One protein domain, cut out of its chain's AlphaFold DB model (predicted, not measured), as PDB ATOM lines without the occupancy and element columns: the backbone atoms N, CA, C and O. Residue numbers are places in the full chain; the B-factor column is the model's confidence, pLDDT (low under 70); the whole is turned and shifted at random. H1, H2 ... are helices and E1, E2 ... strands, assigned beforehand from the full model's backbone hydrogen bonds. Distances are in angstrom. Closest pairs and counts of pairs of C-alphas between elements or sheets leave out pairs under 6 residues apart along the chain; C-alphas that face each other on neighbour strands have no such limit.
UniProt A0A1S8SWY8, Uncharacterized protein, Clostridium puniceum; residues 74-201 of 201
ATOM      1  N   ASN A  74      27.406 148.707  86.726       86.06
ATOM      2  CA  ASN A  74      26.632 149.575  85.833       86.06
ATOM      3  C   ASN A  74      25.124 149.495  86.121       86.06
ATOM      4  O   ASN A  74      24.422 150.501  86.094       86.06
ATOM      5  N   PHE A  75      24.634 148.293  86.423       89.56
ATOM      6  CA  PHE A  75      23.223 148.039  86.669       89.56
ATOM      7  C   PHE A  75      22.733 148.793  87.912       89.56
ATOM      8  O   PHE A  75      21.801 149.592  87.811       89.56
ATOM      9  N   LYS A  76      23.420 148.656  89.052       91.12
ATOM     10  CA  LYS A  76      23.106 149.383  90.296       91.12
ATOM     11  C   LYS A  76      23.166 150.897  90.111       91.12
ATOM     12  O   LYS A  76      22.311 151.616  90.629       91.12
ATOM     13  N   ILE A  77      24.149 151.388  89.352       88.44
ATOM     14  CA  ILE A  77      24.264 152.816  89.027       88.44
ATOM     15  C   ILE A  77      23.046 153.280  88.218       88.44
ATOM     16  O   ILE A  77      22.455 154.307  88.551       88.44
ATOM     17  N   ASN A  78      22.633 152.519  87.203       89.38
ATOM     18  CA  ASN A  78      21.478 152.861  86.374       89.38
ATOM     19  C   ASN A  78      20.171 152.881  87.176       89.38
ATOM     20  O   ASN A  78      19.403 153.831  87.034       89.38
ATOM     21  N   VAL A  79      19.949 151.913  88.073       92.25
ATOM     22  CA  VAL A  79      18.785 151.922  88.979       92.25
ATOM     23  C   VAL A  79      18.802 153.165  89.873       92.25
ATOM     24  O   VAL A  79      17.816 153.899  89.929       92.25
ATOM     25  N   PHE A  80      19.933 153.448  90.527       91.75
ATOM     26  CA  PHE A  80      20.078 154.605  91.417       91.75
ATOM     27  C   PHE A  80      19.759 155.928  90.713       91.75
ATOM     28  O   PHE A  80      19.031 156.774  91.235       91.75
ATOM     29  N   LEU A  81      20.279 156.102  89.501       87.88
ATOM     30  CA  LEU A  81      20.055 157.306  88.706       87.88
ATOM     31  C   LEU A  81      18.626 157.420  88.213       87.88
ATOM     32  O   LEU A  81      18.076 158.521  88.193       87.88
ATOM     33  N   TRP A  82      18.033 156.302  87.805       92.38
ATOM     34  CA  TRP A  82      16.654 156.289  87.361       92.38
ATOM     35  C   TRP A  82      15.732 156.761  88.483       92.38
ATOM     36  O   TRP A  82      14.947 157.678  88.253       92.38
ATOM     37  N   ILE A  83      15.894 156.225  89.699       91.88
ATOM     38  CA  ILE A  83      15.116 156.630  90.880       91.88
ATOM     39  C   ILE A  83      15.290 158.130  91.123       91.88
ATOM     40  O   ILE A  83      14.314 158.872  91.139       91.88
ATOM     41  N   LYS A  84      16.537 158.606  91.185       87.81
ATOM     42  CA  LYS A  84      16.860 160.017  91.446       87.81
ATOM     43  C   LYS A  84      16.277 160.998  90.421       87.81
ATOM     44  O   LYS A  84      16.041 162.155  90.756       87.81
ATOM     45  N   ASN A  85      16.104 160.566  89.172       87.56
ATOM     46  CA  ASN A  85      15.634 161.419  88.079       87.56
ATOM     47  C   ASN A  85      14.126 161.300  87.808       87.56
ATOM     48  O   ASN A  85      13.564 162.213  87.204       87.56
ATOM     49  N   ASN A  86      13.488 160.192  88.195       88.81
ATOM     50  CA  ASN A  86      12.108 159.875  87.807       88.81
ATOM     51  C   ASN A  86      11.149 159.702  88.991       88.81
ATOM     52  O   ASN A  86       9.946 159.597  88.759       88.81
ATOM     53  N   SER A  87      11.638 159.688  90.232       88.31
ATOM     54  CA  SER A  87      10.799 159.609  91.427       88.31
ATOM     55  C   SER A  87      11.157 160.698  92.442       88.31
ATOM     56  O   SER A  87      12.179 161.374  92.340       88.31
ATOM     57  N   ASN A  88      10.284 160.873  93.435       87.00
ATOM     58  CA  ASN A  88      10.514 161.779  94.564       87.00
ATOM     59  C   ASN A  88      11.234 161.086  95.736       87.00
ATOM     60  O   ASN A  88      11.305 161.648  96.826       87.00
ATOM     61  N   LEU A  89      11.732 159.861  95.535       89.25
ATOM     62  CA  LEU A  89      12.410 159.101  96.576       89.25
ATOM     63  C   LEU A  89      13.821 159.657  96.811       89.25
ATOM     64  O   LEU A  89      14.642 159.723  95.894       89.25
ATOM     65  N   GLU A  90      14.136 159.991  98.059       88.50
ATOM     66  CA  GLU A  90      15.471 160.437  98.474       88.50
ATOM     67  C   GLU A  90      16.315 159.262  98.996       88.50
ATOM     68  O   GLU A  90      16.741 159.251 100.150       88.50
ATOM     69  N   LEU A  91      16.554 158.254  98.151       89.75
ATOM     70  CA  LEU A  91      17.383 157.101  98.520       89.75
ATOM     71  C   LEU A  91      18.869 157.382  98.304       89.75
ATOM     72  O   LEU A  91      19.284 157.915  97.272       89.75
ATOM     73  N   SER A  92      19.691 156.944  99.251       89.69
ATOM     74  CA  SER A  92      21.132 156.802  99.073       89.69
ATOM     75  C   SER A  92      21.476 155.593  98.197       89.69
ATOM     76  O   SER A  92      20.689 154.658  98.039       89.69
ATOM     77  N   ILE A  93      22.697 155.565  97.653       88.94
ATOM     78  CA  ILE A  93      23.172 154.429  96.850       88.94
ATOM     79  C   ILE A  93      23.129 153.109  97.632       88.94
ATOM     80  O   ILE A  93      22.774 152.080  97.074       88.94
ATOM     81  N   SER A  94      23.444 153.134  98.929       89.44
ATOM     82  CA  SER A  94      23.433 151.940  99.775       89.44
ATOM     83  C   SER A  94      22.016 151.410 100.001       89.44
ATOM     84  O   SER A  94      21.821 150.200 100.032       89.44
ATOM     85  N   GLU A  95      21.021 152.295 100.107       92.56
ATOM     86  CA  GLU A  95      19.612 151.892 100.185       92.56
ATOM     87  C   GLU A  95      19.131 151.297  98.865       92.56
ATOM     88  O   GLU A  95      18.467 150.268  98.884       92.56
ATOM     89  N   VAL A  96      19.533 151.871  97.725       93.38
ATOM     90  CA  VAL A  96      19.214 151.298  96.408       93.38
ATOM     91  C   VAL A  96      19.845 149.921  96.220       93.38
ATOM     92  O   VAL A  96      19.184 149.026  95.705       93.38
ATOM     93  N   ILE A  97      21.092 149.721  96.657       92.06
ATOM     94  CA  ILE A  97      21.736 148.398  96.620       92.06
ATOM     95  C   ILE A  97      20.913 147.387  97.421       92.06
ATOM     96  O   ILE A  97      20.609 146.322  96.896       92.06
ATOM     97  N   ARG A  98      20.493 147.743  98.640       93.81
ATOM     98  CA  ARG A  98      19.648 146.874  99.464       93.81
ATOM     99  C   ARG A  98      18.308 146.573  98.785       93.81
ATOM    100  O   ARG A  98      17.894 145.425  98.761       93.81
ATOM    101  N   CYS A  99      17.656 147.576  98.194       95.25
ATOM    102  CA  CYS A  99      16.422 147.363  97.437       95.25
ATOM    103  C   CYS A  99      16.622 146.367  96.291       95.25
ATOM    104  O   CYS A  99      15.783 145.503  96.084       95.25
ATOM    105  N   ILE A 100      17.729 146.467  95.552       94.75
ATOM    106  CA  ILE A 100      18.050 145.526  94.474       94.75
ATOM    107  C   ILE A 100      18.249 144.111  95.025       94.75
ATOM    108  O   ILE A 100      17.718 143.170  94.450       94.75
ATOM    109  N   GLU A 101      18.992 143.961  96.122       94.06
ATOM    110  CA  GLU A 101      19.217 142.660  96.768       94.06
ATOM    111  C   GLU A 101      17.894 142.021  97.213       94.06
ATOM    112  O   GLU A 101      17.652 140.857  96.909       94.06
ATOM    113  N   GLU A 102      16.998 142.794  97.832       95.94
ATOM    114  CA  GLU A 102      15.664 142.321  98.226       95.94
ATOM    115  C   GLU A 102      14.806 141.929  97.007       95.94
ATOM    116  O   GLU A 102      14.124 140.907  97.040       95.94
ATOM    117  N   VAL A 103      14.876 142.673  95.897       96.38
ATOM    118  CA  VAL A 103      14.164 142.314  94.653       96.38
ATOM    119  C   VAL A 103      14.715 141.033  94.028       96.38
ATOM    120  O   VAL A 103      13.944 140.249  93.481       96.38
ATOM    121  N   GLU A 104      16.025 140.799  94.088       93.94
ATOM    122  CA  GLU A 104      16.626 139.553  93.599       93.94
ATOM    123  C   GLU A 104      16.229 138.345  94.467       93.94
ATOM    124  O   GLU A 104      16.071 137.241  93.942       93.94
ATOM    125  N   GLU A 105      16.046 138.540  95.776       93.81
ATOM    126  CA  GLU A 105      15.652 137.479  96.713       93.81
ATOM    127  C   GLU A 105      14.145 137.175  96.670       93.81
ATOM    128  O   GLU A 105      13.756 136.010  96.560       93.81
ATOM    129  N   GLU A 106      13.301 138.207  96.714       94.25
ATOM    130  CA  GLU A 106      11.849 138.087  96.926       94.25
ATOM    131  C   GLU A 106      11.019 138.456  95.682       94.25
ATOM    132  O   GLU A 106       9.799 138.303  95.658       94.25
ATOM    133  N   GLY A 107      11.656 138.957  94.621       95.25
ATOM    134  CA  GLY A 107      11.001 139.393  93.383       95.25
ATOM    135  C   GLY A 107      10.474 140.830  93.417       95.25
ATOM    136  O   GLY A 107      10.227 141.405  92.350       95.25
ATOM    137  N   TYR A 108      10.335 141.433  94.603       96.44
ATOM    138  CA  TYR A 108       9.953 142.831  94.795       96.44
ATOM    139  C   TYR A 108      10.409 143.387  96.152       96.44
ATOM    140  O   TYR A 108      10.740 142.644  97.068       96.44
ATOM    141  N   VAL A 109      10.373 144.713  96.288       96.38
ATOM    142  CA  VAL A 109      10.569 145.435  97.547       96.38
ATOM    143  C   VAL A 109       9.614 146.623  97.629       96.38
ATOM    144  O   VAL A 109       9.430 147.356  96.653       96.38
ATOM    145  N   SER A 110       9.027 146.837  98.805       93.94
ATOM    146  CA  SER A 110       8.267 148.052  99.121       93.94
ATOM    147  C   SER A 110       9.225 149.124  99.626       93.94
ATOM    148  O   SER A 110       9.874 148.952 100.656       93.94
ATOM    149  N   VAL A 111       9.332 150.226  98.890       92.56
ATOM    150  CA  VAL A 111      10.291 151.300  99.184       92.56
ATOM    151  C   VAL A 111       9.647 152.428  99.985       92.56
ATOM    152  O   VAL A 111      10.310 153.045 100.816       92.56
ATOM    153  N   ASP A 112       8.361 152.672  99.754       89.31
ATOM    154  CA  ASP A 112       7.532 153.611 100.508       89.31
ATOM    155  C   ASP A 112       6.068 153.136 100.489       89.31
ATOM    156  O   ASP A 112       5.729 152.135  99.844       89.31
ATOM    157  N   GLU A 113       5.182 153.843 101.183       84.38
ATOM    158  CA  GLU A 113       3.744 153.596 101.133       84.38
ATOM    159  C   GLU A 113       3.224 153.758  99.696       84.38
ATOM    160  O   GLU A 113       3.262 154.835  99.107       84.38
ATOM    161  N   GLY A 114       2.797 152.641  99.104       88.69
ATOM    162  CA  GLY A 114       2.316 152.602  97.723       88.69
ATOM    163  C   GLY A 114       3.420 152.606  96.663       88.69
ATOM    164  O   GLY A 114       3.098 152.593  95.485       88.69
ATOM    165  N   ILE A 115       4.708 152.575  97.023       94.44
ATOM    166  CA  ILE A 115       5.801 152.531  96.042       94.44
ATOM    167  C   ILE A 115       6.554 151.212  96.145       94.44
ATOM    168  O   ILE A 115       7.123 150.887  97.190       94.44
ATOM    169  N   ILE A 116       6.634 150.496  95.025       96.06
ATOM    170  CA  ILE A 116       7.400 149.258  94.921       96.06
ATOM    171  C   ILE A 116       8.436 149.324  93.800       96.06
ATOM    172  O   ILE A 116       8.267 150.008  92.786       96.06
ATOM    173  N   ILE A 117       9.499 148.546  93.965       97.00
ATOM    174  CA  ILE A 117      10.388 148.143  92.877       97.00
ATOM    175  C   ILE A 117      10.250 146.635  92.749       97.00
ATOM    176  O   ILE A 117      10.265 145.928  93.751       97.00
ATOM    177  N   TYR A 118      10.095 146.134  91.532       97.12
ATOM    178  CA  TYR A 118       9.897 144.712  91.303       97.12
ATOM    179  C   TYR A 118      10.549 144.255  90.011       97.12
ATOM    180  O   TYR A 118      10.779 145.030  89.077       97.12
ATOM    181  N   LYS A 119      10.848 142.965  89.960       96.75
ATOM    182  CA  LYS A 119      11.263 142.298  88.738       96.75
ATOM    183  C   LYS A 119      10.019 141.859  87.980       96.75
ATOM    184  O   LYS A 119       9.110 141.252  88.542       96.75
ATOM    185  N   LYS A 120       9.965 142.209  86.699       94.44
ATOM    186  CA  LYS A 120       8.860 141.836  85.825       94.44
ATOM    187  C   LYS A 120       8.721 140.313  85.781       94.44
ATOM    188  O   LYS A 120       9.731 139.614  85.721       94.44
ATOM    189  N   ASP A 121       7.478 139.838  85.762       92.12
ATOM    190  CA  ASP A 121       7.110 138.418  85.726       92.12
ATOM    191  C   ASP A 121       7.445 137.644  87.027       92.12
ATOM    192  O   ASP A 121       7.359 136.414  87.055       92.12
ATOM    193  N   SER A 122       7.806 138.344  88.111       93.69
ATOM    194  CA  SER A 122       7.912 137.766  89.457       93.69
ATOM    195  C   SER A 122       6.540 137.453  90.055       93.69
ATOM    196  O   SER A 122       5.532 138.060  89.700       93.69
ATOM    197  N   ASP A 123       6.505 136.529  91.016       93.56
ATOM    198  CA  ASP A 123       5.287 136.237  91.768       93.56
ATOM    199  C   ASP A 123       5.000 137.345  92.795       93.56
ATOM    200  O   ASP A 123       5.656 137.444  93.829       93.56
ATOM    201  N   LEU A 124       3.992 138.170  92.510       95.31
ATOM    202  CA  LEU A 124       3.540 139.259  93.382       95.31
ATOM    203  C   LEU A 124       2.285 138.888  94.192       95.31
ATOM    204  O   LEU A 124       1.645 139.755  94.787       95.31
ATOM    205  N   THR A 125       1.913 137.604  94.243       94.06
ATOM    206  CA  THR A 125       0.709 137.111  94.939       94.06
ATOM    207  C   THR A 125       0.676 137.545  96.403       94.06
ATOM    208  O   THR A 125      -0.380 137.915  96.920       94.06
ATOM    209  N   PHE A 126       1.820 137.496  97.093       93.56
ATOM    210  CA  PHE A 126       1.898 137.885  98.502       93.56
ATOM    211  C   PHE A 126       1.635 139.386  98.691       93.56
ATOM    212  O   PHE A 126       0.794 139.750  99.514       93.56
ATOM    213  N   LEU A 127       2.252 140.234  97.860       94.25
ATOM    214  CA  LEU A 127       1.990 141.675  97.828       94.25
ATOM    215  C   LEU A 127       0.507 141.973  97.566       94.25
ATOM    216  O   LEU A 127      -0.093 142.790  98.263       94.25
ATOM    217  N   ALA A 128      -0.092 141.297  96.582       94.88
ATOM    218  CA  ALA A 128      -1.499 141.473  96.236       94.88
ATOM    219  C   ALA A 128      -2.416 141.194  97.424       94.88
ATOM    220  O   ALA A 128      -3.289 141.999  97.741       94.88
ATOM    221  N   ARG A 129      -2.178 140.085  98.131       95.31
ATOM    222  CA  ARG A 129      -2.938 139.724  99.334       95.31
ATOM    223  C   ARG A 129      -2.798 140.775 100.428       95.31
ATOM    224  O   ARG A 129      -3.806 141.178 100.997       95.31
ATOM    225  N   GLU A 130      -1.576 141.228 100.695       94.00
ATOM    226  CA  GLU A 130      -1.308 142.246 101.714       94.00
ATOM    227  C   GLU A 130      -2.020 143.571 101.402       94.00
ATOM    228  O   GLU A 130      -2.626 144.178 102.285       94.00
ATOM    229  N   LYS A 131      -1.991 144.019 100.141       94.06
ATOM    230  CA  LYS A 131      -2.635 145.274  99.730       94.06
ATOM    231  C   LYS A 131      -4.156 145.175  99.728       94.06
ATOM    232  O   LYS A 131      -4.815 146.068 100.260       94.06
ATOM    233  N   LEU A 132      -4.715 144.080  99.214       95.00
ATOM    234  CA  LEU A 132      -6.164 143.865  99.180       95.00
ATOM    235  C   LEU A 132      -6.789 143.771 100.573       95.00
ATOM    236  O   LEU A 132      -7.937 144.178 100.745       95.00
ATOM    237  N   GLU A 133      -6.039 143.280 101.563       93.88
ATOM    238  CA  GLU A 133      -6.502 143.198 102.950       93.88
ATOM    239  C   GLU A 133      -6.936 144.564 103.493       93.88
ATOM    240  O   GLU A 133      -7.963 144.635 104.174       93.88
ATOM    241  N   ASN A 134      -6.194 145.621 103.137       91.50
ATOM    242  CA  ASN A 134      -6.486 147.007 103.501       91.50
ATOM    243  C   ASN A 134      -7.472 147.659 102.521       91.50
ATOM    244  O   ASN A 134      -8.436 148.287 102.947       91.50
ATOM    245  N   MET A 135      -7.282 147.466 101.209       92.81
ATOM    246  CA  MET A 135      -8.143 148.076 100.188       92.81
ATOM    247  C   MET A 135      -9.617 147.687 100.370       92.81
ATOM    248  O   MET A 135     -10.492 148.544 100.305       92.81
ATOM    249  N   LEU A 136      -9.915 146.416 100.659       93.25
ATOM    250  CA  LEU A 136     -11.293 145.940 100.842       93.25
ATOM    251  C   LEU A 136     -11.983 146.486 102.107       93.25
ATOM    252  O   LEU A 136     -13.171 146.228 102.310       93.25
ATOM    253  N   GLU A 137     -11.280 147.241 102.953       91.38
ATOM    254  CA  GLU A 137     -11.881 147.973 104.071       91.38
ATOM    255  C   GLU A 137     -12.450 149.336 103.644       91.38
ATOM    256  O   GLU A 137     -13.276 149.909 104.362       91.38
ATOM    257  N   GLU A 138     -12.076 149.839 102.464       92.50
ATOM    258  CA  GLU A 138     -12.547 151.116 101.936       92.50
ATOM    259  C   GLU A 138     -13.566 150.946 100.803       92.50
ATOM    260  O   GLU A 138     -13.331 150.274  99.798       92.50
ATOM    261  N   GLU A 139     -14.689 151.664 100.908       91.56
ATOM    262  CA  GLU A 139     -15.776 151.639  99.917       91.56
ATOM    263  C   GLU A 139     -15.289 151.936  98.487       91.56
ATOM    264  O   GLU A 139     -15.752 151.304  97.539       91.56
ATOM    265  N   ARG A 140     -14.321 152.856  98.331       91.38
ATOM    266  CA  ARG A 140     -13.785 153.259  97.018       91.38
ATOM    267  C   ARG A 140     -13.136 152.102  96.261       91.38
ATOM    268  O   ARG A 140     -13.267 152.024  95.044       91.38
ATOM    269  N   PHE A 141     -12.439 151.220  96.971       91.81
ATOM    270  CA  PHE A 141     -11.763 150.082  96.363       91.81
ATOM    271  C   PHE A 141     -12.716 148.911  96.181       91.81
ATOM    272  O   PHE A 141     -12.623 148.222  95.174       91.81
ATOM    273  N   VAL A 142     -13.675 148.726  97.091       92.12
ATOM    274  CA  VAL A 142     -14.726 147.716  96.921       92.12
ATOM    275  C   VAL A 142     -15.527 147.972  95.641       92.12
ATOM    276  O   VAL A 142     -15.685 147.050  94.851       92.12
ATOM    277  N   ASP A 143     -15.968 149.211  95.393       91.44
ATOM    278  CA  ASP A 143     -16.711 149.572  94.169       91.44
ATOM    279  C   ASP A 143     -15.859 149.431  92.892       91.44
ATOM    280  O   ASP A 143     -16.386 149.146  91.819       91.44
ATOM    281  N   LYS A 144     -14.533 149.605  93.005       90.31
ATOM    282  CA  LYS A 144     -13.584 149.424  91.894       90.31
ATOM    283  C   LYS A 144     -13.330 147.948  91.576       90.31
ATOM    284  O   LYS A 144     -13.248 147.591  90.405       90.31
ATOM    285  N   LEU A 145     -13.155 147.118  92.603       92.31
ATOM    286  CA  LEU A 145     -12.714 145.725  92.479       92.31
ATOM    287  C   LEU A 145     -13.869 144.747  92.261       92.31
ATOM    288  O   LEU A 145     -13.671 143.709  91.634       92.31
ATOM    289  N   LEU A 146     -15.055 145.046  92.799       92.50
ATOM    290  CA  LEU A 146     -16.177 144.114  92.851       92.50
ATOM    291  C   LEU A 146     -17.440 144.755  92.287       92.50
ATOM    292  O   LEU A 146     -17.898 145.798  92.754       92.50
ATOM    293  N   ASP A 147     -18.059 144.087  91.317       92.69
ATOM    294  CA  ASP A 147     -19.364 144.513  90.838       92.69
ATOM    295  C   ASP A 147     -20.490 144.148  91.825       92.69
ATOM    296  O   ASP A 147     -20.349 143.352  92.759       92.69
ATOM    297  N   LYS A 148     -21.650 144.777  91.620       93.31
ATOM    298  CA  LYS A 148     -22.805 144.631  92.514       93.31
ATOM    299  C   LYS A 148     -23.350 143.209  92.559       93.31
ATOM    300  O   LYS A 148     -23.860 142.816  93.607       93.31
ATOM    301  N   ASP A 149     -23.284 142.473  91.457       94.88
ATOM    302  CA  ASP A 149     -23.804 141.112  91.398       94.88
ATOM    303  C   ASP A 149     -22.872 140.172  92.177       94.88
ATOM    304  O   ASP A 149     -23.363 139.406  93.013       94.88
ATOM    305  N   SER A 150     -21.548 140.320  92.035       92.69
ATOM    306  CA  SER A 150     -20.552 139.608  92.851       92.69
ATOM    307  C   SER A 150     -20.718 139.882  94.346       92.69
ATOM    308  O   SER A 150     -20.731 138.953  95.151       92.69
ATOM    309  N   LEU A 151     -20.920 141.145  94.742       92.50
ATOM    310  CA  LEU A 151     -21.149 141.502  96.150       92.50
ATOM    311  C   LEU A 151     -22.406 140.837  96.725       92.50
ATOM    312  O   LEU A 151     -22.398 140.371  97.868       92.50
ATOM    313  N   ILE A 152     -23.493 140.788  95.948       93.38
ATOM    314  CA  ILE A 152     -24.731 140.114  96.354       93.38
ATOM    315  C   ILE A 152     -24.491 138.607  96.493       93.38
ATOM    316  O   ILE A 152     -24.954 138.015  97.469       93.38
ATOM    317  N   GLU A 153     -23.768 137.992  95.556       94.81
ATOM    318  CA  GLU A 153     -23.418 136.572  95.610       94.81
ATOM    319  C   GLU A 153     -22.600 136.238  96.858       94.81
ATOM    320  O   GLU A 153     -23.043 135.405  97.651       94.81
ATOM    321  N   TYR A 154     -21.494 136.950  97.098       94.50
ATOM    322  CA  TYR A 154     -20.638 136.757  98.273       94.50
ATOM    323  C   TYR A 154     -21.387 136.937  99.591       94.50
ATOM    324  O   TYR A 154     -21.186 136.179 100.545       94.50
ATOM    325  N   TRP A 155     -22.294 137.912  99.649       92.31
ATOM    326  CA  TRP A 155     -23.133 138.110 100.822       92.31
ATOM    327  C   TRP A 155     -24.111 136.946 101.039       92.31
ATOM    328  O   TRP A 155     -24.283 136.494 102.172       92.31
ATOM    329  N   MET A 156     -24.732 136.429  99.973       94.62
ATOM    330  CA  MET A 156     -25.648 135.285 100.056       94.62
ATOM    331  C   MET A 156     -24.938 133.981 100.438       94.62
ATOM    332  O   MET A 156     -25.518 133.172 101.164       94.62
ATOM    333  N   SER A 157     -23.712 133.763  99.958       93.56
ATOM    334  CA  SER A 157     -22.899 132.583 100.278       93.56
ATOM    335  C   SER A 157     -22.206 132.676 101.637       93.56
ATOM    336  O   SER A 157     -21.765 131.649 102.154       93.56
ATOM    337  N   GLY A 158     -22.134 133.867 102.238       93.31
ATOM    338  CA  GLY A 158     -21.376 134.095 103.467       93.31
ATOM    339  C   GLY A 158     -19.867 133.966 103.253       93.31
ATOM    340  O   GLY A 158     -19.172 133.517 104.163       93.31
ATOM    341  N   THR A 159     -19.386 134.324 102.058       94.69
ATOM    342  CA  THR A 159     -17.965 134.285 101.696       94.69
ATOM    343  C   THR A 159     -17.173 135.243 102.586       94.69
ATOM    344  O   THR A 159     -17.581 136.380 102.835       94.69
ATOM    345  N   SER A 160     -16.037 134.776 103.089       94.62
ATOM    346  CA  SER A 160     -15.116 135.568 103.905       94.62
ATOM    347  C   SER A 160     -14.237 136.497 103.058       94.62
ATOM    348  O   SER A 160     -14.026 136.258 101.870       94.62
ATOM    349  N   LYS A 161     -13.669 137.542 103.681       93.62
ATOM    350  CA  LYS A 161     -12.726 138.462 103.016       93.62
ATOM    351  C   LYS A 161     -11.530 137.707 102.407       93.62
ATOM    352  O   LYS A 161     -11.202 137.930 101.248       93.62
ATOM    353  N   ASP A 162     -10.967 136.742 103.137       94.56
ATOM    354  CA  ASP A 162      -9.845 135.908 102.679       94.56
ATOM    355  C   ASP A 162     -10.166 135.077 101.423       94.56
ATOM    356  O   ASP A 162      -9.308 134.880 100.553       94.56
ATOM    357  N   GLU A 163     -11.396 134.567 101.324       95.38
ATOM    358  CA  GLU A 163     -11.862 133.817 100.154       95.38
ATOM    359  C   GLU A 163     -12.001 134.737  98.938       95.38
ATOM    360  O   GLU A 163     -11.515 134.376  97.868       95.38
ATOM    361  N   VAL A 164     -12.559 135.942  99.115       94.69
ATOM    362  CA  VAL A 164     -12.646 136.956  98.048       94.69
ATOM    363  C   VAL A 164     -11.253 137.356  97.560       94.69
ATOM    364  O   VAL A 164     -10.990 137.322  96.361       94.69
ATOM    365  N   ILE A 165     -10.323 137.661  98.474       95.75
ATOM    366  CA  ILE A 165      -8.930 137.988  98.123       95.75
ATOM    367  C   ILE A 165      -8.295 136.838  97.335       95.75
ATOM    368  O   ILE A 165      -7.616 137.058  96.336       95.75
ATOM    369  N   THR A 166      -8.514 135.596  97.767       95.12
ATOM    370  CA  THR A 166      -7.966 134.422  97.081       95.12
ATOM    371  C   THR A 166      -8.529 134.259  95.675       95.12
ATOM    372  O   THR A 166      -7.785 133.877  94.774       95.12
ATOM    373  N   GLU A 167      -9.815 134.534  95.470       94.44
ATOM    374  CA  GLU A 167     -10.431 134.496  94.146       94.44
ATOM    375  C   GLU A 167      -9.854 135.582  93.230       94.44
ATOM    376  O   GLU A 167      -9.410 135.265  92.127       94.44
ATOM    377  N   LEU A 168      -9.765 136.823  93.719       94.69
ATOM    378  CA  LEU A 168      -9.233 137.961  92.966       94.69
ATOM    379  C   LEU A 168      -7.791 137.727  92.503       94.69
ATOM    380  O   LEU A 168      -7.501 137.839  91.315       94.69
ATOM    381  N   VAL A 169      -6.901 137.334  93.419       94.88
ATOM    382  CA  VAL A 169      -5.473 137.138  93.112       94.88
ATOM    383  C   VAL A 169      -5.236 135.960  92.161       94.88
ATOM    384  O   VAL A 169      -4.276 135.963  91.400       94.88
ATOM    385  N   ASN A 170      -6.109 134.950  92.166       92.94
ATOM    386  CA  ASN A 170      -6.007 133.828  91.228       92.94
ATOM    387  C   ASN A 170      -6.629 134.129  89.854       92.94
ATOM    388  O   ASN A 170      -6.352 133.408  88.894       92.94
ATOM    389  N   GLY A 171      -7.525 135.115  89.775       90.44
ATOM    390  CA  GLY A 171      -8.299 135.426  88.574       90.44
ATOM    391  C   GLY A 171      -7.730 136.565  87.730       90.44
ATOM    392  O   GLY A 171      -8.000 136.601  86.529       90.44
ATOM    393  N   ILE A 172      -6.971 137.479  88.338       90.94
ATOM    394  CA  ILE A 172      -6.510 138.732  87.726       90.94
ATOM    395  C   ILE A 172      -4.997 138.867  87.946       90.94
ATOM    396  O   ILE A 172      -4.499 138.561  89.028       90.94
ATOM    397  N   GLU A 173      -4.262 139.317  86.924       92.81
ATOM    398  CA  GLU A 173      -2.832 139.628  87.066       92.81
ATOM    399  C   GLU A 173      -2.633 140.729  88.117       92.81
ATOM    400  O   GLU A 173      -3.406 141.685  88.181       92.81
ATOM    401  N   VAL A 174      -1.602 140.602  88.957       93.31
ATOM    402  CA  VAL A 174      -1.431 141.468  90.137       93.31
ATOM    403  C   VAL A 174      -1.304 142.938  89.751       93.31
ATOM    404  O   VAL A 174      -1.880 143.798  90.416       93.31
ATOM    405  N   GLU A 175      -0.600 143.228  88.661       93.00
ATOM    406  CA  GLU A 175      -0.428 144.582  88.150       93.00
ATOM    407  C   GLU A 175      -1.755 145.229  87.731       93.00
ATOM    408  O   GLU A 175      -1.946 146.422  87.960       93.00
ATOM    409  N   GLU A 176      -2.681 144.458  87.151       92.69
ATOM    410  CA  GLU A 176      -4.025 144.935  86.799       92.69
ATOM    411  C   GLU A 176      -4.906 145.050  88.048       92.69
ATOM    412  O   GLU A 176      -5.587 146.055  88.245       92.69
ATOM    413  N   LEU A 177      -4.851 144.044  88.920       94.06
ATOM    414  CA  LEU A 177      -5.643 143.964  90.144       94.06
ATOM    415  C   LEU A 177      -5.374 145.137  91.091       94.06
ATOM    416  O   LEU A 177      -6.301 145.685  91.684       94.06
ATOM    417  N   LEU A 178      -4.106 145.520  91.224       93.62
ATOM    418  CA  LEU A 178      -3.670 146.637  92.057       93.62
ATOM    419  C   LEU A 178      -3.508 147.952  91.276       93.62
ATOM    420  O   LEU A 178      -3.118 148.950  91.876       93.62
ATOM    421  N   ASP A 179      -3.823 147.969  89.976       93.00
ATOM    422  CA  ASP A 179      -3.762 149.145  89.095       93.00
ATOM    423  C   ASP A 179      -2.408 149.879  89.148       93.00
ATOM    424  O   ASP A 179      -2.330 151.069  89.457       93.00
ATOM    425  N   PHE A 180      -1.319 149.146  88.894       94.88
ATOM    426  CA  PHE A 180       0.042 149.686  88.952       94.88
ATOM    427  C   PHE A 180       0.277 150.789  87.904       94.88
ATOM    428  O   PHE A 180       0.177 150.541  86.699       94.88
ATOM    429  N   ASP A 181       0.760 151.965  88.329       94.81
ATOM    430  CA  ASP A 181       1.425 152.922  87.425       94.81
ATOM    431  C   ASP A 181       2.893 152.512  87.217       94.81
ATOM    432  O   ASP A 181       3.824 153.078  87.800       94.81
ATOM    433  N   SER A 182       3.101 151.458  86.419       95.38
ATOM    434  CA  SER A 182       4.425 150.863  86.210       95.38
ATOM    435  C   SER A 182       5.294 151.630  85.209       95.38
ATOM    436  O   SER A 182       4.898 151.922  84.078       95.38
ATOM    437  N   LYS A 183       6.561 151.842  85.571       96.94
ATOM    438  CA  LYS A 183       7.597 152.461  84.737       96.94
ATOM    439  C   LYS A 183       8.827 151.558  84.665       96.94
ATOM    440  O   LYS A 183       9.256 150.974  85.657       96.94
ATOM    441  N   PHE A 184       9.399 151.429  83.470       96.31
ATOM    442  CA  PHE A 184      10.604 150.630  83.255       96.31
ATOM    443  C   PHE A 184      11.845 151.363  83.771       96.31
ATOM    444  O   PHE A 184      12.072 152.518  83.399       96.31
ATOM    445  N   ILE A 185      12.650 150.670  84.579       94.94
ATOM    446  CA  ILE A 185      13.906 151.183  85.128       94.94
ATOM    447  C   ILE A 185      15.062 150.804  84.201       94.94
ATOM    448  O   ILE A 185      15.671 151.661  83.562       94.94
ATOM    449  N   VAL A 186      15.377 149.510  84.151       93.50
ATOM    450  CA  VAL A 186      16.544 148.963  83.453       93.50
ATOM    451  C   VAL A 186      16.375 147.453  83.252       93.50
ATOM    452  O   VAL A 186      15.574 146.804  83.924       93.50
ATOM    453  N   GLU A 187      17.131 146.891  82.313       93.31
ATOM    454  CA  GLU A 187      17.245 145.450  82.082       93.31
ATOM    455  C   GLU A 187      18.655 145.002  82.488       93.31
ATOM    456  O   GLU A 187      19.635 145.659  82.122       93.31
ATOM    457  N   ASN A 188      18.764 143.932  83.279       89.69
ATOM    458  CA  ASN A 188      20.062 143.395  83.692       89.69
ATOM    459  C   ASN A 188      20.696 142.520  82.590       89.69
ATOM    460  O   ASN A 188      20.119 142.277  81.528       89.69
ATOM    461  N   GLU A 189      21.902 142.009  82.841       87.12
ATOM    462  CA  GLU A 189      22.621 141.143  81.893       87.12
ATOM    463  C   GLU A 189      21.937 139.789  81.622       87.12
ATOM    464  O   GLU A 189      22.254 139.117  80.637       87.12
ATOM    465  N   HIS A 190      20.974 139.403  82.460       90.06
ATOM    466  CA  HIS A 190      20.161 138.197  82.329       90.06
ATOM    467  C   HIS A 190      18.824 138.441  81.608       90.06
ATOM    468  O   HIS A 190      18.009 137.525  81.527       90.06
ATOM    469  N   GLN A 191      18.621 139.631  81.025       91.06
ATOM    470  CA  GLN A 191      17.379 140.063  80.362       91.06
ATOM    471  C   GLN A 191      16.184 140.228  81.308       91.06
ATOM    472  O   GLN A 191      15.022 140.220  80.890       91.06
ATOM    473  N   GLU A 192      16.462 140.395  82.595       94.88
ATOM    474  CA  GLU A 192      15.448 140.561  83.620       94.88
ATOM    475  C   GLU A 192      15.150 142.045  83.780       94.88
ATOM    476  O   GLU A 192      16.051 142.882  83.902       94.88
ATOM    477  N   LYS A 193      13.861 142.379  83.728       96.44
ATOM    478  CA  LYS A 193      13.406 143.765  83.673       96.44
ATOM    479  C   LYS A 193      13.018 144.239  85.052       96.44
ATOM    480  O   LYS A 193      12.140 143.660  85.682       96.44
ATOM    481  N   TYR A 194      13.635 145.331  85.465       97.25
ATOM    482  CA  TYR A 194      13.343 146.003  86.713       97.25
ATOM    483  C   TYR A 194      12.338 147.117  86.465       97.25
ATOM    484  O   TYR A 194      12.497 147.940  85.557       97.25
ATOM    485  N   MET A 195      11.294 147.114  87.277       97.44
ATOM    486  CA  MET A 195      10.134 147.976  87.162       97.44
ATOM    487  C   MET A 195       9.950 148.744  88.466       97.44
ATOM    488  O   MET A 195      10.208 148.239  89.555       97.44
ATOM    489  N   TYR A 196       9.493 149.975  88.336       96.94
ATOM    490  CA  TYR A 196       9.000 150.809  89.419       96.94
ATOM    491  C   TYR A 196       7.482 150.871  89.293       96.94
ATOM    492  O   TYR A 196       7.008 151.024  88.169       96.94
ATOM    493  N   ALA A 197       6.729 150.786  90.386       96.38
ATOM    494  CA  ALA A 197       5.285 151.006  90.353       96.38
ATOM    495  C   ALA A 197       4.807 151.831  91.545       96.38
ATOM    496  O   ALA A 197       5.276 151.656  92.673       96.38
ATOM    497  N   GLU A 198       3.844 152.704  91.261       95.25
ATOM    498  CA  GLU A 198       3.013 153.378  92.253       95.25
ATOM    499  C   GLU A 198       1.656 152.661  92.322       95.25
ATOM    500  O   GLU A 198       1.056 152.348  91.291       95.25
ATOM    501  N   ILE A 199       1.198 152.386  93.539       93.06
ATOM    502  CA  ILE A 199      -0.040 151.689  93.878       93.06
ATOM    503  C   ILE A 199      -0.863 152.647  94.731       93.06
ATOM    504  O   ILE A 199      -0.426 153.047  95.811       93.06
ATOM    505  N   ASP A 200      -2.061 152.988  94.268       85.62
ATOM    506  CA  ASP A 200      -3.040 153.697  95.094       85.62
ATOM    507  C   ASP A 200      -3.653 152.685  96.065       85.62
ATOM    508  O   ASP A 200      -4.500 151.887  95.665       85.62
ATOM    509  N   CYS A 201      -3.172 152.675  97.309       75.81
ATOM    510  CA  CYS A 201      -3.632 151.804  98.387       75.81
ATOM    511  C   CYS A 201      -3.996 152.608  99.629       75.81
ATOM    512  O   CYS A 201      -3.283 153.594  99.919       75.81
TER     513      CYS A 201
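Overview. This is residues 74 to 201 of the 201 residues of an uncharacterized protein of Clostridium puniceum (UniProt A0A1S8SWY8). Two lobes lie end to end: a four-stranded antiparallel sheet with helices H1 and H2 over one face, H1 over E4 and E3 and H2 over E1 and E2, and a loose group of helices, H3 to H7, that reaches away from it. The chain leaves the sheet after E2, goes out to H5 at the far tip and comes back through H6 and H7 to E3 and E4. The printed part has 128 residues, with seven named helices and four named strands in the order H1 H2 E1 E2 H3 H4 H5 H6 H7 E3 E4; the sheet's order is E1 E2 E4 E3, and the class is mixed, helices and strands. The whole is only just loose, close to compact, with a radius of gyration of the C-alphas of 16.8 A, and it spans 56 by 28 by 18 A.

Along the chain. H1, residues 74 to 86, begins at C-alpha 74 (26.632, 149.575, 85.833) and is 17.9 A long. H2, residues 93 to 106, is 19.9 A long. E1 is residues 108 to 112 and E2 residues 115 to 119. H3, residues 125 to 135, is 15.0 A long, H4 is residues 139 to 145, and H5 is residues 148 to 157, beginning at C-alpha 148 (-22.805, 144.631, 92.514). H6, residues 161 to 171, is 15.4 A long, and H7 is residues 174 to 177. E3, residues 181 to 187, is 18.3 A long; E4, residues 193 to 198, ends at C-alpha 198 (3.013, 153.378, 92.253).

Arrangement. H1 is on the sheet over E4 and E3 at a height of 9.4 A, and H2 is on the same face over E1 and E2 at 8.6 A. H1 touches H2 with residues 76 to 80 alone, the closest C-alphas being those of Phe 80 and Val 96, 6.0 A apart. In the hairpin of E1 and E2, N 109 and O 117 are 2.8 A apart, within hydrogen-bond range; so are N 195 and O 118 of E4 and E2, 2.8 A, and N 183 and O 196 in the hairpin of E3 and E4, 2.8 A. H3 touches H6 at a steep tilt of 48 degrees, opposite ways, with the C-alphas of Arg 129 and Ile 165 closest at 6.4 A. H3 and H7 only just touch, with 3 pairs of C-alphas within 8 A, the closest being those of Ala 128 and Val 174, 6.1 A apart. H4 is close to H3 but not clearly touching, with Met 135 and Phe 141 closest, their C-alphas 5.6 A apart. H5 is close to H6 but not clearly touching, the C-alphas of Tyr 154 and Val 164 being closest at 8.0 A. Every O i to N i+4 pair is within hydrogen-bond range in H1, H2, H4, H5 and H6, and 6 of 7 are in H3; H7 is too short for such a pair.

Size, cuts and confidence. The two C-alphas farthest apart, those of Asn 74 and Met 156, are 56.0 A apart. The printed part has no cut and no long link. Its mean pLDDT is 92.8, and no printed residue is under 70.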